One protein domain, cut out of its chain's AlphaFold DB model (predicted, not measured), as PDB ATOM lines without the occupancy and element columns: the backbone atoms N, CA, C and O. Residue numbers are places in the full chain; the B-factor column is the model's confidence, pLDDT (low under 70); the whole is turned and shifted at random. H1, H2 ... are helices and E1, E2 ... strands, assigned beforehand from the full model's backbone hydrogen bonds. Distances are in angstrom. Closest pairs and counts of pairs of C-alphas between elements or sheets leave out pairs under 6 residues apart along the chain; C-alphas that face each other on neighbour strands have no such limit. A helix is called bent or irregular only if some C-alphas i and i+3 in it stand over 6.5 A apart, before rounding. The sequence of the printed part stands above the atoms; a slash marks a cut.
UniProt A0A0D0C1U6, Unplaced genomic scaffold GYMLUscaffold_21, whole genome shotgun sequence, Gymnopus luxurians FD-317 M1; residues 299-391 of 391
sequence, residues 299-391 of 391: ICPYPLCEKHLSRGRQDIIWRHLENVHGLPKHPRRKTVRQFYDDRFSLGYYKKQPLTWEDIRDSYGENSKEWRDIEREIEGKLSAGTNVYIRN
ATOM      1  N   ILE A 299       7.711   9.347 -28.369       91.38
ATOM      2  CA  ILE A 299       8.948   9.344 -27.590       91.38
ATOM      3  C   ILE A 299       9.128  10.751 -27.009       91.38
ATOM      4  O   ILE A 299       8.700  11.743 -27.603       91.38
ATOM      5  N   CYS A 300       9.675  10.841 -25.799       93.88
ATOM      6  CA  CYS A 300      10.031  12.125 -25.220       93.88
ATOM      7  C   CYS A 300      10.969  12.881 -26.180       93.88
ATOM      8  O   CYS A 300      11.968  12.314 -26.611       93.88
ATOM      9  N   PRO A 301      10.698  14.158 -26.489       92.62
ATOM     10  CA  PRO A 301      11.540  14.929 -27.403       92.62
ATOM     11  C   PRO A 301      12.903  15.321 -26.810       92.62
ATOM     12  O   PRO A 301      13.739  15.859 -27.525       92.62
ATOM     13  N   TYR A 302      13.136  15.088 -25.514       93.19
ATOM     14  CA  TYR A 302      14.433  15.338 -24.892       93.19
ATOM     15  C   TYR A 302      15.475  14.332 -25.412       93.19
ATOM     16  O   TYR A 302      15.266  13.123 -25.253       93.19
ATOM     17  N   PRO A 303      16.611  14.786 -25.975       88.81
ATOM     18  CA  PRO A 303      17.671  13.894 -26.433       88.81
ATOM     19  C   PRO A 303      18.152  13.020 -25.271       88.81
ATOM     20  O   PRO A 303      18.418  13.545 -24.196       88.81
ATOM     21  N   LEU A 304      18.289  11.704 -25.480       89.81
ATOM     22  CA  LEU A 304      18.603  10.672 -24.464       89.81
ATOM     23  C   LEU A 304      17.408  10.133 -23.659       89.81
ATOM     24  O   LEU A 304      17.589   9.220 -22.851       89.81
ATOM     25  N   CYS A 305      16.195  10.657 -23.843       93.50
ATOM     26  CA  CYS A 305      15.023  10.127 -23.157       93.50
ATOM     27  C   CYS A 305      14.246   9.138 -24.029       93.50
ATOM     28  O   CYS A 305      13.590   9.519 -24.991       93.50
ATOM     29  N   GLU A 306      14.218   7.869 -23.629       93.31
ATOM     30  CA  GLU A 306      13.433   6.827 -24.310       93.31
ATOM     31  C   GLU A 306      12.010   6.681 -23.740       93.31
ATOM     32  O   GLU A 306      11.276   5.742 -24.055       93.31
ATOM     33  N   LYS A 307      11.584   7.597 -22.859       94.19
ATOM     34  CA  LYS A 307      10.270   7.488 -22.227       94.19
ATOM     35  C   LYS A 307       9.165   7.767 -23.240       94.19
ATOM     36  O   LYS A 307       9.070   8.855 -23.798       94.19
ATOM     37  N   HIS A 308       8.259   6.808 -23.385       91.56
ATOM     38  CA  HIS A 308       7.046   6.961 -24.174       91.56
ATOM     39  C   HIS A 308       5.968   7.730 -23.397       91.56
ATOM     40  O   HIS A 308       5.571   7.345 -22.294       91.56
ATOM     41  N   LEU A 309       5.467   8.810 -23.985       91.88
ATOM     42  CA  LEU A 309       4.467   9.711 -23.416       91.88
ATOM     43  C   LEU A 309       3.195   9.678 -24.260       91.88
ATOM     44  O   LEU A 309       3.248   9.465 -25.468       91.88
ATOM     45  N   SER A 310       2.031   9.901 -23.649       87.25
ATOM     46  CA  SER A 310       0.770   9.952 -24.396       87.25
ATOM     47  C   SER A 310       0.773  11.115 -25.385       87.25
ATOM     48  O   SER A 310       0.908  12.283 -25.002       87.25
ATOM     49  N   ARG A 311       0.571  10.796 -26.662       81.38
ATOM     50  CA  ARG A 311       0.455  11.792 -27.722       81.38
ATOM     51  C   ARG A 311      -0.779  12.679 -27.502       81.38
ATOM     52  O   ARG A 311      -1.726  12.295 -26.827       81.38
ATOM     53  N   GLY A 312      -0.762  13.922 -27.979       78.56
ATOM     54  CA  GLY A 312      -1.894  14.852 -27.827       78.56
ATOM     55  C   GLY A 312      -2.056  15.478 -26.431       78.56
ATOM     56  O   GLY A 312      -2.801  16.446 -26.278       78.56
ATOM     57  N   ARG A 313      -1.316  15.010 -25.419       84.75
ATOM     58  CA  ARG A 313      -1.230  15.628 -24.086       84.75
ATOM     59  C   ARG A 313       0.072  16.408 -23.942       84.75
ATOM     60  O   ARG A 313       0.981  16.012 -23.218       84.75
ATOM     61  N   GLN A 314       0.155  17.543 -24.638       85.50
ATOM     62  CA  GLN A 314       1.314  18.442 -24.546       85.50
ATOM     63  C   GLN A 314       1.598  18.849 -23.088       85.50
ATOM     64  O   GLN A 314       2.752  18.964 -22.703       85.50
ATOM     65  N   ASP A 315       0.572  18.981 -22.242       86.25
ATOM     66  CA  ASP A 315       0.724  19.235 -20.805       86.25
ATOM     67  C   ASP A 315       1.508  18.135 -20.070       86.25
ATOM     68  O   ASP A 315       2.328  18.445 -19.203       86.25
ATOM     69  N   ILE A 316       1.283  16.866 -20.425       90.38
ATOM     70  CA  ILE A 316       2.021  15.723 -19.871       90.38
ATOM     71  C   ILE A 316       3.466  15.746 -20.365       90.38
ATOM     72  O   ILE A 316       4.370  15.570 -19.551       90.38
ATOM     73  N   ILE A 317       3.685  16.019 -21.657       91.44
ATOM     74  CA  ILE A 317       5.033  16.117 -22.236       91.44
ATOM     75  C   ILE A 317       5.827  17.217 -21.534       91.44
ATOM     76  O   ILE A 317       6.889  16.951 -20.980       91.44
ATOM     77  N   TRP A 318       5.263  18.420 -21.425       91.50
ATOM     78  CA  TRP A 318       5.899  19.520 -20.702       91.50
ATOM     79  C   TRP A 318       6.185  19.177 -19.241       91.50
ATOM     80  O   TRP A 318       7.212  19.569 -18.705       91.50
ATOM     81  N   ARG A 319       5.273  18.474 -18.558       94.00
ATOM     82  CA  ARG A 319       5.473  18.118 -17.142       94.00
ATOM     83  C   ARG A 319       6.586  17.104 -16.984       94.00
ATOM     84  O   ARG A 319       7.331  17.170 -16.016       94.00
ATOM     85  N   HIS A 320       6.687  16.176 -17.921       95.00
ATOM     86  CA  HIS A 320       7.783  15.233 -17.953       95.00
ATOM     87  C   HIS A 320       9.124  15.939 -18.192       95.00
ATOM     88  O   HIS A 320      10.058  15.682 -17.440       95.00
ATOM     89  N   LEU A 321       9.186  16.868 -19.150       93.44
ATOM     90  CA  LEU A 321      10.375  17.684 -19.422       93.44
ATOM     91  C   LEU A 321      10.845  18.456 -18.182       93.44
ATOM     92  O   LEU A 321      12.011  18.387 -17.814       93.44
ATOM     93  N   GLU A 322       9.932  19.116 -17.478       93.56
ATOM     94  CA  GLU A 322      10.282  19.858 -16.262       93.56
ATOM     95  C   GLU A 322      10.702  18.938 -15.106       93.56
ATOM     96  O   GLU A 322      11.719  19.169 -14.463       93.56
ATOM     97  N   ASN A 323       9.931  17.880 -14.831       95.88
ATOM     98  CA  ASN A 323      10.138  17.073 -13.626       95.88
ATOM     99  C   ASN A 323      11.273  16.053 -13.763       95.88
ATOM    100  O   ASN A 323      11.875  15.690 -12.758       95.88
ATOM    101  N   VAL A 324      11.502  15.522 -14.967       95.50
ATOM    102  CA  VAL A 324      12.486  14.449 -15.202       95.50
ATOM    103  C   VAL A 324      13.777  14.997 -15.788       95.50
ATOM    104  O   VAL A 324      14.847  14.518 -15.430       95.50
ATOM    105  N   HIS A 325      13.687  16.002 -16.659       92.94
ATOM    106  CA  HIS A 325      14.856  16.585 -17.318       92.94
ATOM    107  C   HIS A 325      15.267  17.936 -16.730       92.94
ATOM    108  O   HIS A 325      16.213  18.540 -17.214       92.94
ATOM    109  N   GLY A 326      14.569  18.412 -15.693       92.69
ATOM    110  CA  GLY A 326      14.916  19.659 -15.018       92.69
ATOM    111  C   GLY A 326      14.742  20.897 -15.893       92.69
ATOM    112  O   GLY A 326      15.326  21.932 -15.576       92.69
ATOM    113  N   LEU A 327      13.961  20.821 -16.983       91.75
ATOM    114  CA  LEU A 327      13.724  22.004 -17.805       91.75
ATOM    115  C   LEU A 327      13.058  23.105 -16.956       91.75
ATOM    116  O   LEU A 327      12.151  22.806 -16.168       91.75
ATOM    117  N   PRO A 328      13.460  24.378 -17.137       89.06
ATOM    118  CA  PRO A 328      12.798  25.515 -16.523       89.06
ATOM    119  C   PRO A 328      11.296  25.474 -16.792       89.06
ATOM    120  O   PRO A 328      10.841  24.984 -17.824       89.06
ATOM    121  N   LYS A 329      10.491  26.008 -15.873       89.56
ATOM    122  CA  LYS A 329       9.040  26.056 -16.082       89.56
ATOM    123  C   LYS A 329       8.740  26.896 -17.316       89.56
ATOM    124  O   LYS A 329       9.033  28.090 -17.333       89.56
ATOM    125  N   HIS A 330       8.101  26.287 -18.312       80.44
ATOM    126  CA  HIS A 330       7.849  26.950 -19.585       80.44
ATOM    127  C   HIS A 330       7.079  28.272 -19.379       80.44
ATOM    128  O   HIS A 330       5.966  28.244 -18.829       80.44
ATOM    129  N   PRO A 331       7.589  29.425 -19.855       73.19
ATOM    130  CA  PRO A 331       7.015  30.736 -19.543       73.19
ATOM    131  C   PRO A 331       5.563  30.864 -20.021       73.19
ATOM    132  O   PRO A 331       4.722  31.458 -19.343       73.19
ATOM    133  N   ARG A 332       5.206  30.215 -21.140       69.31
ATOM    134  CA  ARG A 332       3.828  30.248 -21.659       69.31
ATOM    135  C   ARG A 332       2.869  29.269 -20.987       69.31
ATOM    136  O   ARG A 332       1.706  29.248 -21.362       69.31
ATOM    137  N   ARG A 333       3.259  28.457 -19.995       67.44
ATOM    138  CA  ARG A 333       2.298  27.525 -19.357       67.44
ATOM    139  C   ARG A 333       1.085  28.220 -18.745       67.44
ATOM    140  O   ARG A 333       0.003  27.638 -18.729       67.44
ATOM    141  N   LYS A 334       1.260  29.463 -18.285       62.72
ATOM    142  CA  LYS A 334       0.173  30.278 -17.730       62.72
ATOM    143  C   LYS A 334      -0.846  30.692 -18.799       62.72
ATOM    144  O   LYS A 334      -2.038  30.655 -18.525       62.72
ATOM    145  N   THR A 335      -0.402  30.995 -20.019       58.94
ATOM    146  CA  THR A 335      -1.278  31.417 -21.130       58.94
ATOM    147  C   THR A 335      -1.749  30.246 -21.991       58.94
ATOM    148  O   THR A 335      -2.805  30.300 -22.614       58.94
ATOM    149  N   VAL A 336      -1.005  29.140 -22.001       55.56
ATOM    150  CA  VAL A 336      -1.274  27.969 -22.838       55.56
ATOM    151  C   VAL A 336      -2.600  27.284 -22.482       55.56
ATOM    152  O   VAL A 336      -3.274  26.816 -23.394       55.56
ATOM    153  N   ARG A 337      -3.036  27.291 -21.209       56.19
ATOM    154  CA  ARG A 337      -4.382  26.798 -20.835       56.19
ATOM    155  C   ARG A 337      -5.501  27.570 -21.544       56.19
ATOM    156  O   ARG A 337      -6.397  26.926 -22.068       56.19
ATOM    157  N   GLN A 338      -5.404  28.898 -21.644       53.09
ATOM    158  CA  GLN A 338      -6.359  29.714 -22.411       53.09
ATOM    159  C   GLN A 338      -6.236  29.469 -23.919       53.09
ATOM    160  O   GLN A 338      -7.226  29.330 -24.627       53.09
ATOM    161  N   PHE A 339      -5.011  29.300 -24.412       50.56
ATOM    162  CA  PHE A 339      -4.745  29.051 -25.827       50.56
ATOM    163  C   PHE A 339      -5.216  27.689 -26.352       50.56
ATOM    164  O   PHE A 339      -5.140  27.487 -27.563       50.56
ATOM    165  N   TYR A 340      -5.621  26.730 -25.513       52.50
ATOM    166  CA  TYR A 340      -6.231  25.487 -26.003       52.50
ATOM    167  C   TYR A 340      -7.741  25.602 -26.164       52.50
ATOM    168  O   TYR A 340      -8.279  24.842 -26.960       52.50
ATOM    169  N   ASP A 341      -8.418  26.527 -25.485       52.31
ATOM    170  CA  ASP A 341      -9.876  26.625 -25.584       52.31
ATOM    171  C   ASP A 341     -10.311  27.343 -26.870       52.31
ATOM    172  O   ASP A 341     -11.150  26.797 -27.597       52.31
ATOM    173  N   ASP A 342      -9.630  28.435 -27.238       51.00
ATOM    174  CA  ASP A 342      -9.907  29.211 -28.463       51.00
ATOM    175  C   ASP A 342      -9.369  28.563 -29.752       51.00
ATOM    176  O   ASP A 342      -9.866  28.789 -30.856       51.00
ATOM    177  N   ARG A 343      -8.345  27.713 -29.644       47.50
ATOM    178  CA  ARG A 343      -7.578  27.218 -30.804       47.50
ATOM    179  C   ARG A 343      -8.270  26.110 -31.597       47.50
ATOM    180  O   ARG A 343      -7.876  25.822 -32.718       47.50
ATOM    181  N   PHE A 344      -9.309  25.500 -31.045       52.06
ATOM    182  CA  PHE A 344     -10.186  24.604 -31.807       52.06
ATOM    183  C   PHE A 344     -11.267  25.376 -32.574       52.06
ATOM    184  O   PHE A 344     -11.786  24.854 -33.557       52.06
ATOM    185  N   SER A 345     -11.590  26.603 -32.150       51.22
ATOM    186  CA  SER A 345     -12.565  27.473 -32.819       51.22
ATOM    187  C   SER A 345     -12.007  28.055 -34.124       51.22
ATOM    188  O   SER A 345     -12.758  28.285 -35.063       51.22
ATOM    189  N   LEU A 346     -10.681  28.222 -34.221       50.00
ATOM    190  CA  LEU A 346      -9.975  28.755 -35.402       50.00
ATOM    191  C   LEU A 346      -9.545  27.685 -36.425       50.00
ATOM    192  O   LEU A 346      -8.724  27.947 -37.299       50.00
ATOM    193  N   GLY A 347     -10.098  26.474 -36.334       48.47
ATOM    194  CA  GLY A 347      -9.679  25.346 -37.158       48.47
ATOM    195  C   GLY A 347      -8.448  24.641 -36.583       48.47
ATOM    196  O   GLY A 347      -7.557  25.231 -35.977       48.47
ATOM    197  N   TYR A 348      -8.416  23.320 -36.739       53.22
ATOM    198  CA  TYR A 348      -7.352  22.474 -36.214       53.22
ATOM    199  C   TYR A 348      -6.050  22.693 -36.995       53.22
ATOM    200  O   TYR A 348      -5.733  21.927 -37.908       53.22
ATOM    201  N   TYR A 349      -5.271  23.718 -36.648       50.34
ATOM    202  CA  TYR A 349      -3.926  23.869 -37.197       50.34
ATOM    203  C   TYR A 349      -3.121  22.590 -36.934       50.34
ATOM    204  O   TYR A 349      -3.124  22.056 -35.818       50.34
ATOM    205  N   LYS A 350      -2.462  22.084 -37.987       57.38
ATOM    206  CA  LYS A 350      -1.565  20.923 -37.942       57.38
ATOM    207  C   LYS A 350      -0.494  21.185 -36.885       57.38
ATOM    208  O   LYS A 350       0.493  21.853 -37.160       57.38
ATOM    209  N   LYS A 351      -0.686  20.677 -35.670       64.81
ATOM    210  CA  LYS A 351       0.411  20.596 -34.712       64.81
ATOM    211  C   LYS A 351       1.313  19.479 -35.195       64.81
ATOM    212  O   LYS A 351       0.891  18.325 -35.215       64.81
ATOM    213  N   GLN A 352       2.498  19.855 -35.658       76.06
ATOM    214  CA  GLN A 352       3.580  18.901 -35.807       76.06
ATOM    215  C   GLN A 352       3.866  18.276 -34.425       76.06
ATOM    216  O   GLN A 352       3.500  18.870 -33.396       76.06
ATOM    217  N   PRO A 353       4.404  17.046 -34.377       79.69
ATOM    218  CA  PRO A 353       4.947  16.486 -33.141       79.69
ATOM    219  C   PRO A 353       5.840  17.529 -32.483       79.69
ATOM    220  O   PRO A 353       6.565  18.206 -33.195       79.69
ATOM    221  N   LEU A 354       5.747  17.679 -31.160       85.62
ATOM    222  CA  LEU A 354       6.593  18.637 -30.455       85.62
ATOM    223  C   LEU A 354       8.043  18.179 -30.620       85.62
ATOM    224  O   LEU A 354       8.419  17.180 -30.007       85.62
ATOM    225  N   THR A 355       8.809  18.862 -31.462       89.25
ATOM    226  CA  THR A 355      10.213  18.520 -31.694       89.25
ATOM    227  C   THR A 355      11.104  19.151 -30.630       89.25
ATOM    228  O   THR A 355      10.667  19.977 -29.820       89.25
ATOM    229  N   TRP A 356      12.373  18.748 -30.602       89.25
ATOM    230  CA  TRP A 356      13.358  19.396 -29.745       89.25
ATOM    231  C   TRP A 356      13.578  20.863 -30.145       89.25
ATOM    232  O   TRP A 356      13.735  21.721 -29.278       89.25
ATOM    233  N   GLU A 357      13.506  21.169 -31.440       89.00
ATOM    234  CA  GLU A 357      13.581  22.530 -31.978       89.00
ATOM    235  C   GLU A 357      12.385  23.378 -31.529       89.00
ATOM    236  O   GLU A 357      12.579  24.488 -31.043       89.00
ATOM    237  N   ASP A 358      11.163  22.831 -31.560       88.75
ATOM    238  CA  ASP A 358       9.985  23.536 -31.037       88.75
ATOM    239  C   ASP A 358      10.164  23.906 -29.557       88.75
ATOM    240  O   ASP A 358       9.710  24.958 -29.096       88.75
ATOM    241  N   ILE A 359      10.804  23.018 -28.786       88.81
ATOM    242  CA  ILE A 359      11.110  23.258 -27.376       88.81
ATOM    243  C   ILE A 359      12.159  24.361 -27.258       88.81
ATOM    244  O   ILE A 359      11.920  25.308 -26.507       88.81
ATOM    245  N   ARG A 360      13.254  24.289 -28.020       88.69
ATOM    246  CA  ARG A 360      14.302  25.322 -28.077       88.69
ATOM    247  C   ARG A 360      13.714  26.705 -28.343       88.69
ATOM    248  O   ARG A 360      13.896  27.623 -27.541       88.69
ATOM    249  N   ASP A 361      12.924  26.828 -29.402       88.56
ATOM    250  CA  ASP A 361      12.305  28.089 -29.817       88.56
ATOM    251  C   ASP A 361      11.386  28.656 -28.730       88.56
ATOM    252  O   ASP A 361      11.275  29.870 -28.538       88.56
ATOM    253  N   SER A 362      10.742  27.772 -27.967       86.00
ATOM    254  CA  SER A 362       9.789  28.155 -26.931       86.00
ATOM    255  C   SER A 362      10.423  28.779 -25.677       86.00
ATOM    256  O   SER A 362       9.772  29.597 -25.015       86.00
ATOM    257  N   TYR A 363      11.687  28.451 -25.379       82.19
ATOM    258  CA  TYR A 363      12.470  29.072 -24.296       82.19
ATOM    259  C   TYR A 363      13.285  30.283 -24.761       82.19
ATOM    260  O   TYR A 363      13.814  31.020 -23.925       82.19
ATOM    261  N   GLY A 364      13.328  30.527 -26.072       82.50
ATOM    262  CA  GLY A 364      14.155  31.549 -26.691       82.50
ATOM    263  C   GLY A 364      15.597  31.070 -26.827       82.50
ATOM    264  O   GLY A 364      16.274  30.816 -25.833       82.50
ATOM    265  N   GLU A 365      16.077  31.026 -28.068       77.62
ATOM    266  CA  GLU A 365      17.412  30.546 -28.458       77.62
ATOM    267  C   GLU A 365      18.560  31.199 -27.658       77.62
ATOM    268  O   GLU A 365      19.592  30.589 -27.399       77.62
ATOM    269  N   ASN A 366      18.351  32.428 -27.173       78.81
ATOM    270  CA  ASN A 366      19.355  33.205 -26.445       78.81
ATOM    271  C   ASN A 366      19.258  33.119 -24.912       78.81
ATOM    272  O   ASN A 366      20.010  33.810 -24.213       78.81
ATOM    273  N   SER A 367      18.357  32.300 -24.359       87.19
ATOM    274  CA  SER A 367      18.277  32.127 -22.908       87.19
ATOM    275  C   SER A 367      19.562  31.484 -22.374       87.19
ATOM    276  O   SER A 367      20.028  30.459 -22.868       87.19
ATOM    277  N   LYS A 368      20.155  32.083 -21.330       89.56
ATOM    278  CA  LYS A 368      21.314  31.499 -20.634       89.56
ATOM    279  C   LYS A 368      20.983  30.101 -20.102       89.56
ATOM    280  O   LYS A 368      21.785  29.195 -20.275       89.56
ATOM    281  N   GLU A 369      19.791  29.942 -19.529       86.69
ATOM    282  CA  GLU A 369      19.307  28.669 -18.986       86.69
ATOM    283  C   GLU A 369      19.259  27.589 -20.069       86.69
ATOM    284  O   GLU A 369      19.676  26.459 -19.839       86.69
ATOM    285  N   TRP A 370      18.810  27.952 -21.274       87.50
ATOM    286  CA  TRP A 370      18.742  27.019 -22.392       87.50
ATOM    287  C   TRP A 370      20.130  26.563 -22.855       87.50
ATOM    288  O   TRP A 370      20.357  25.369 -23.034       87.50
ATOM    289  N   ARG A 371      21.091  27.490 -22.960       90.56
ATOM    290  CA  ARG A 371      22.480  27.156 -23.321       90.56
ATOM    291  C   ARG A 371      23.148  26.220 -22.316       90.56
ATOM    292  O   ARG A 371      23.958  25.385 -22.710       90.56
ATOM    293  N   ASP A 372      22.831  26.359 -21.032       91.31
ATOM    294  CA  ASP A 372      23.364  25.467 -20.002       91.31
ATOM    295  C   ASP A 372      22.770  24.048 -20.137       91.31
ATOM    296  O   ASP A 372      23.513  23.070 -20.031       91.31
ATOM    297  N   ILE A 373      21.481  23.926 -20.484       90.06
ATOM    298  CA  ILE A 373      20.817  22.639 -20.772       90.06
ATOM    299  C   ILE A 373      21.396  21.979 -22.027       90.06
ATOM    300  O   ILE A 373      21.703  20.786 -22.005       90.06
ATOM    301  N   GLU A 374      21.578  22.726 -23.119       91.50
ATOM    302  CA  GLU A 374      22.187  22.190 -24.344       91.50
ATOM    303  C   GLU A 374      23.607  21.690 -24.090       91.50
ATOM    304  O   GLU A 374      23.934  20.568 -24.476       91.50
ATOM    305  N   ARG A 375      24.418  22.454 -23.349       93.69
ATOM    306  CA  ARG A 375      25.771  22.027 -22.970       93.69
ATOM    307  C   ARG A 375      25.752  20.755 -22.121       93.69
ATOM    308  O   ARG A 375      26.612  19.892 -22.295       93.69
ATOM    309  N   GLU A 376      24.795  20.617 -21.206       92.94
ATOM    310  CA  GLU A 376      24.637  19.398 -20.405       92.94
ATOM    311  C   GLU A 376      24.280  18.190 -21.285       92.94
ATOM    312  O   GLU A 376      24.845  17.105 -21.112       92.94
ATOM    313  N   ILE A 377      23.375  18.370 -22.249       90.69
ATOM    314  CA  ILE A 377      22.987  17.325 -23.206       90.69
ATOM    315  C   ILE A 377      24.173  16.926 -24.084       90.69
ATOM    316  O   ILE A 377      24.463  15.735 -24.201       90.69
ATOM    317  N   GLU A 378      24.882  17.893 -24.666       92.69
ATOM    318  CA  GLU A 378      26.076  17.655 -25.485       92.69
ATOM    319  C   GLU A 378      27.172  16.938 -24.691       92.69
ATOM    320  O   GLU A 378      27.777  15.981 -25.184       92.69
ATOM    321  N   GLY A 379      27.384  17.341 -23.435       93.44
ATOM    322  CA  GLY A 379      28.302  16.670 -22.518       93.44
ATOM    323  C   GLY A 379      27.921  15.207 -22.270       93.44
ATOM    324  O   GLY A 379      28.774  14.321 -22.363       93.44
ATOM    325  N   LYS A 380      26.634  14.925 -22.024       89.12
ATOM    326  CA  LYS A 380      26.130  13.554 -21.832       89.12
ATOM    327  C   LYS A 380      26.208  12.714 -23.107       89.12
ATOM    328  O   LYS A 380      26.595  11.550 -23.029       89.12
ATOM    329  N   LEU A 381      25.893  13.285 -24.271       88.44
ATOM    330  CA  LEU A 381      26.016  12.610 -25.569       88.44
ATOM    331  C   LEU A 381      27.479  12.255 -25.868       88.44
ATOM    332  O   LEU A 381      27.782  11.123 -26.254       88.44
ATOM    333  N   SER A 382      28.397  13.188 -25.613       91.38
ATOM    334  CA  SER A 382      29.837  12.987 -25.817       91.38
ATOM    335  C   SER A 382      30.396  11.900 -24.893       91.38
ATOM    336  O   SER A 382      31.181  11.060 -25.326       91.38
ATOM    337  N   ALA A 383      29.948  11.862 -23.634       88.69
ATOM    338  CA  ALA A 383      30.355  10.843 -22.668       88.69
ATOM    339  C   ALA A 383      29.746   9.460 -22.972       88.69
ATOM    340  O   ALA A 383      30.431   8.440 -22.883       88.69
ATOM    341  N   GLY A 384      28.468   9.416 -23.365       73.25
ATOM    342  CA  GLY A 384      27.729   8.175 -23.612       73.25
ATOM    343  C   GLY A 384      28.177   7.416 -24.862       73.25
ATOM    344  O   GLY A 384      28.050   6.191 -24.913       73.25
ATOM    345  N   THR A 385      28.781   8.106 -25.832       61.47
ATOM    346  CA  THR A 385      29.285   7.486 -27.071       61.47
ATOM    347  C   THR A 385      30.412   6.471 -26.804       61.47
ATOM    348  O   THR A 385      30.616   5.557 -27.598       61.47
ATOM    349  N   ASN A 386      31.082   6.537 -25.645       52.97
ATOM    350  CA  ASN A 386      32.112   5.565 -25.258       52.97
ATOM    351  C   ASN A 386      31.586   4.298 -24.557       52.97
ATOM    352  O   ASN A 386      32.348   3.349 -24.389       52.97
ATOM    353  N   VAL A 387      30.315   4.244 -24.145       49.56
ATOM    354  CA  VAL A 387      29.804   3.124 -23.324       49.56
ATOM    355  C   VAL A 387      29.194   1.998 -24.172       49.56
ATOM    356  O   VAL A 387      29.176   0.851 -23.739       49.56
ATOM    357  N   TYR A 388      28.772   2.277 -25.409       46.41
ATOM    358  CA  TYR A 388      28.086   1.300 -26.269       46.41
ATOM    359  C   TYR A 388      28.972   0.593 -27.324       46.41
ATOM    360  O   TYR A 388      28.444  -0.186 -28.110       46.41
ATOM    361  N   ILE A 389      30.305   0.791 -27.330       42.25
ATOM    362  CA  ILE A 389      31.260   0.099 -28.245       42.25
ATOM    363  C   ILE A 389      32.045  -1.022 -27.525       42.25
ATOM    364  O   ILE A 389      33.172  -1.365 -27.869       42.25
ATOM    365  N   ARG A 390      31.465  -1.625 -26.485       37.06
ATOM    366  CA  ARG A 390      31.945  -2.901 -25.934       37.06
ATOM    367  C   ARG A 390      30.767  -3.849 -25.776       37.06
ATOM    368  O   ARG A 390      30.236  -3.979 -24.682       37.06
ATOM    369  N   ASN A 391      30.357  -4.458 -26.880       35.00
ATOM    370  CA  ASN A 391      29.703  -5.763 -26.913       35.00
ATOM    371  C   ASN A 391      30.062  -6.447 -28.223       35.00
ATOM    372  O   ASN A 391      29.889  -5.791 -29.276       35.00
TER     373      ASN A 391
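This is residues 299 to 391 of the 391 residues of an uncharacterized protein of Gymnopus luxurians FD-317 M1 (UniProt A0A0D0C1U6). This is a loose, elongated arrangement of four helices that touch one another nowhere: H1 and H3 lie nearest the middle, and H3 and the long H4 make a narrow V that opens away from their link. At one end residues 338 to 350, part of H2 and the loop after it, stick out; at the other the tail, residues 385 to 391, does. The printed part has 93 residues, with one named strand and four named helices in the order E1, H1, H2, H3, H4, mostly helix. The radius of gyration of the C-alphas is 15.6 A, and the spans are 54 by 31 by 21 A.

E1 is residues 308 to 310, with C-alpha 308 at (7.046, 6.961, -24.174). H1 is residues 314 to 325, 15.5 A long. H2, residues 333 to 344, 17.9 A, is irregular, but only just: C-alphas 341 and 344 are 6.6 A apart. H3 is residues 356 to 363, 11.1 A. H4, residues 368 to 384, 24.4 A, ends with C-alpha 384 at (27.729, 8.175, -23.612).

E1 pairs with no named strand; its closest C-alpha to H1 is that of Leu 309, 6.5 A from that of Ile 317. H3 and H4 are close but not clearly touching, with the C-alphas of Tyr 363 and Trp 370 closest at 6.9 A. They run opposite ways at a shallow tilt of 26 degrees. H1 is apart from H2, H3 and H4, and H2 is apart from H3 and H4. Every O i to N i+4 pair is within hydrogen-bond range in H1, H3 and H4; in H2 it is 2 of 8, beside 3 of 9 O i to N i+3 pairs.

The C-alphas of Ser 345 and Arg 390, the two farthest apart, are 54.3 A apart. The printed part has no cut, and the link from H2 to H3, 11 residues, is long. Mean pLDDT of the printed part is 78.2; residues 332 to 351 and 385 to 391 are under 70.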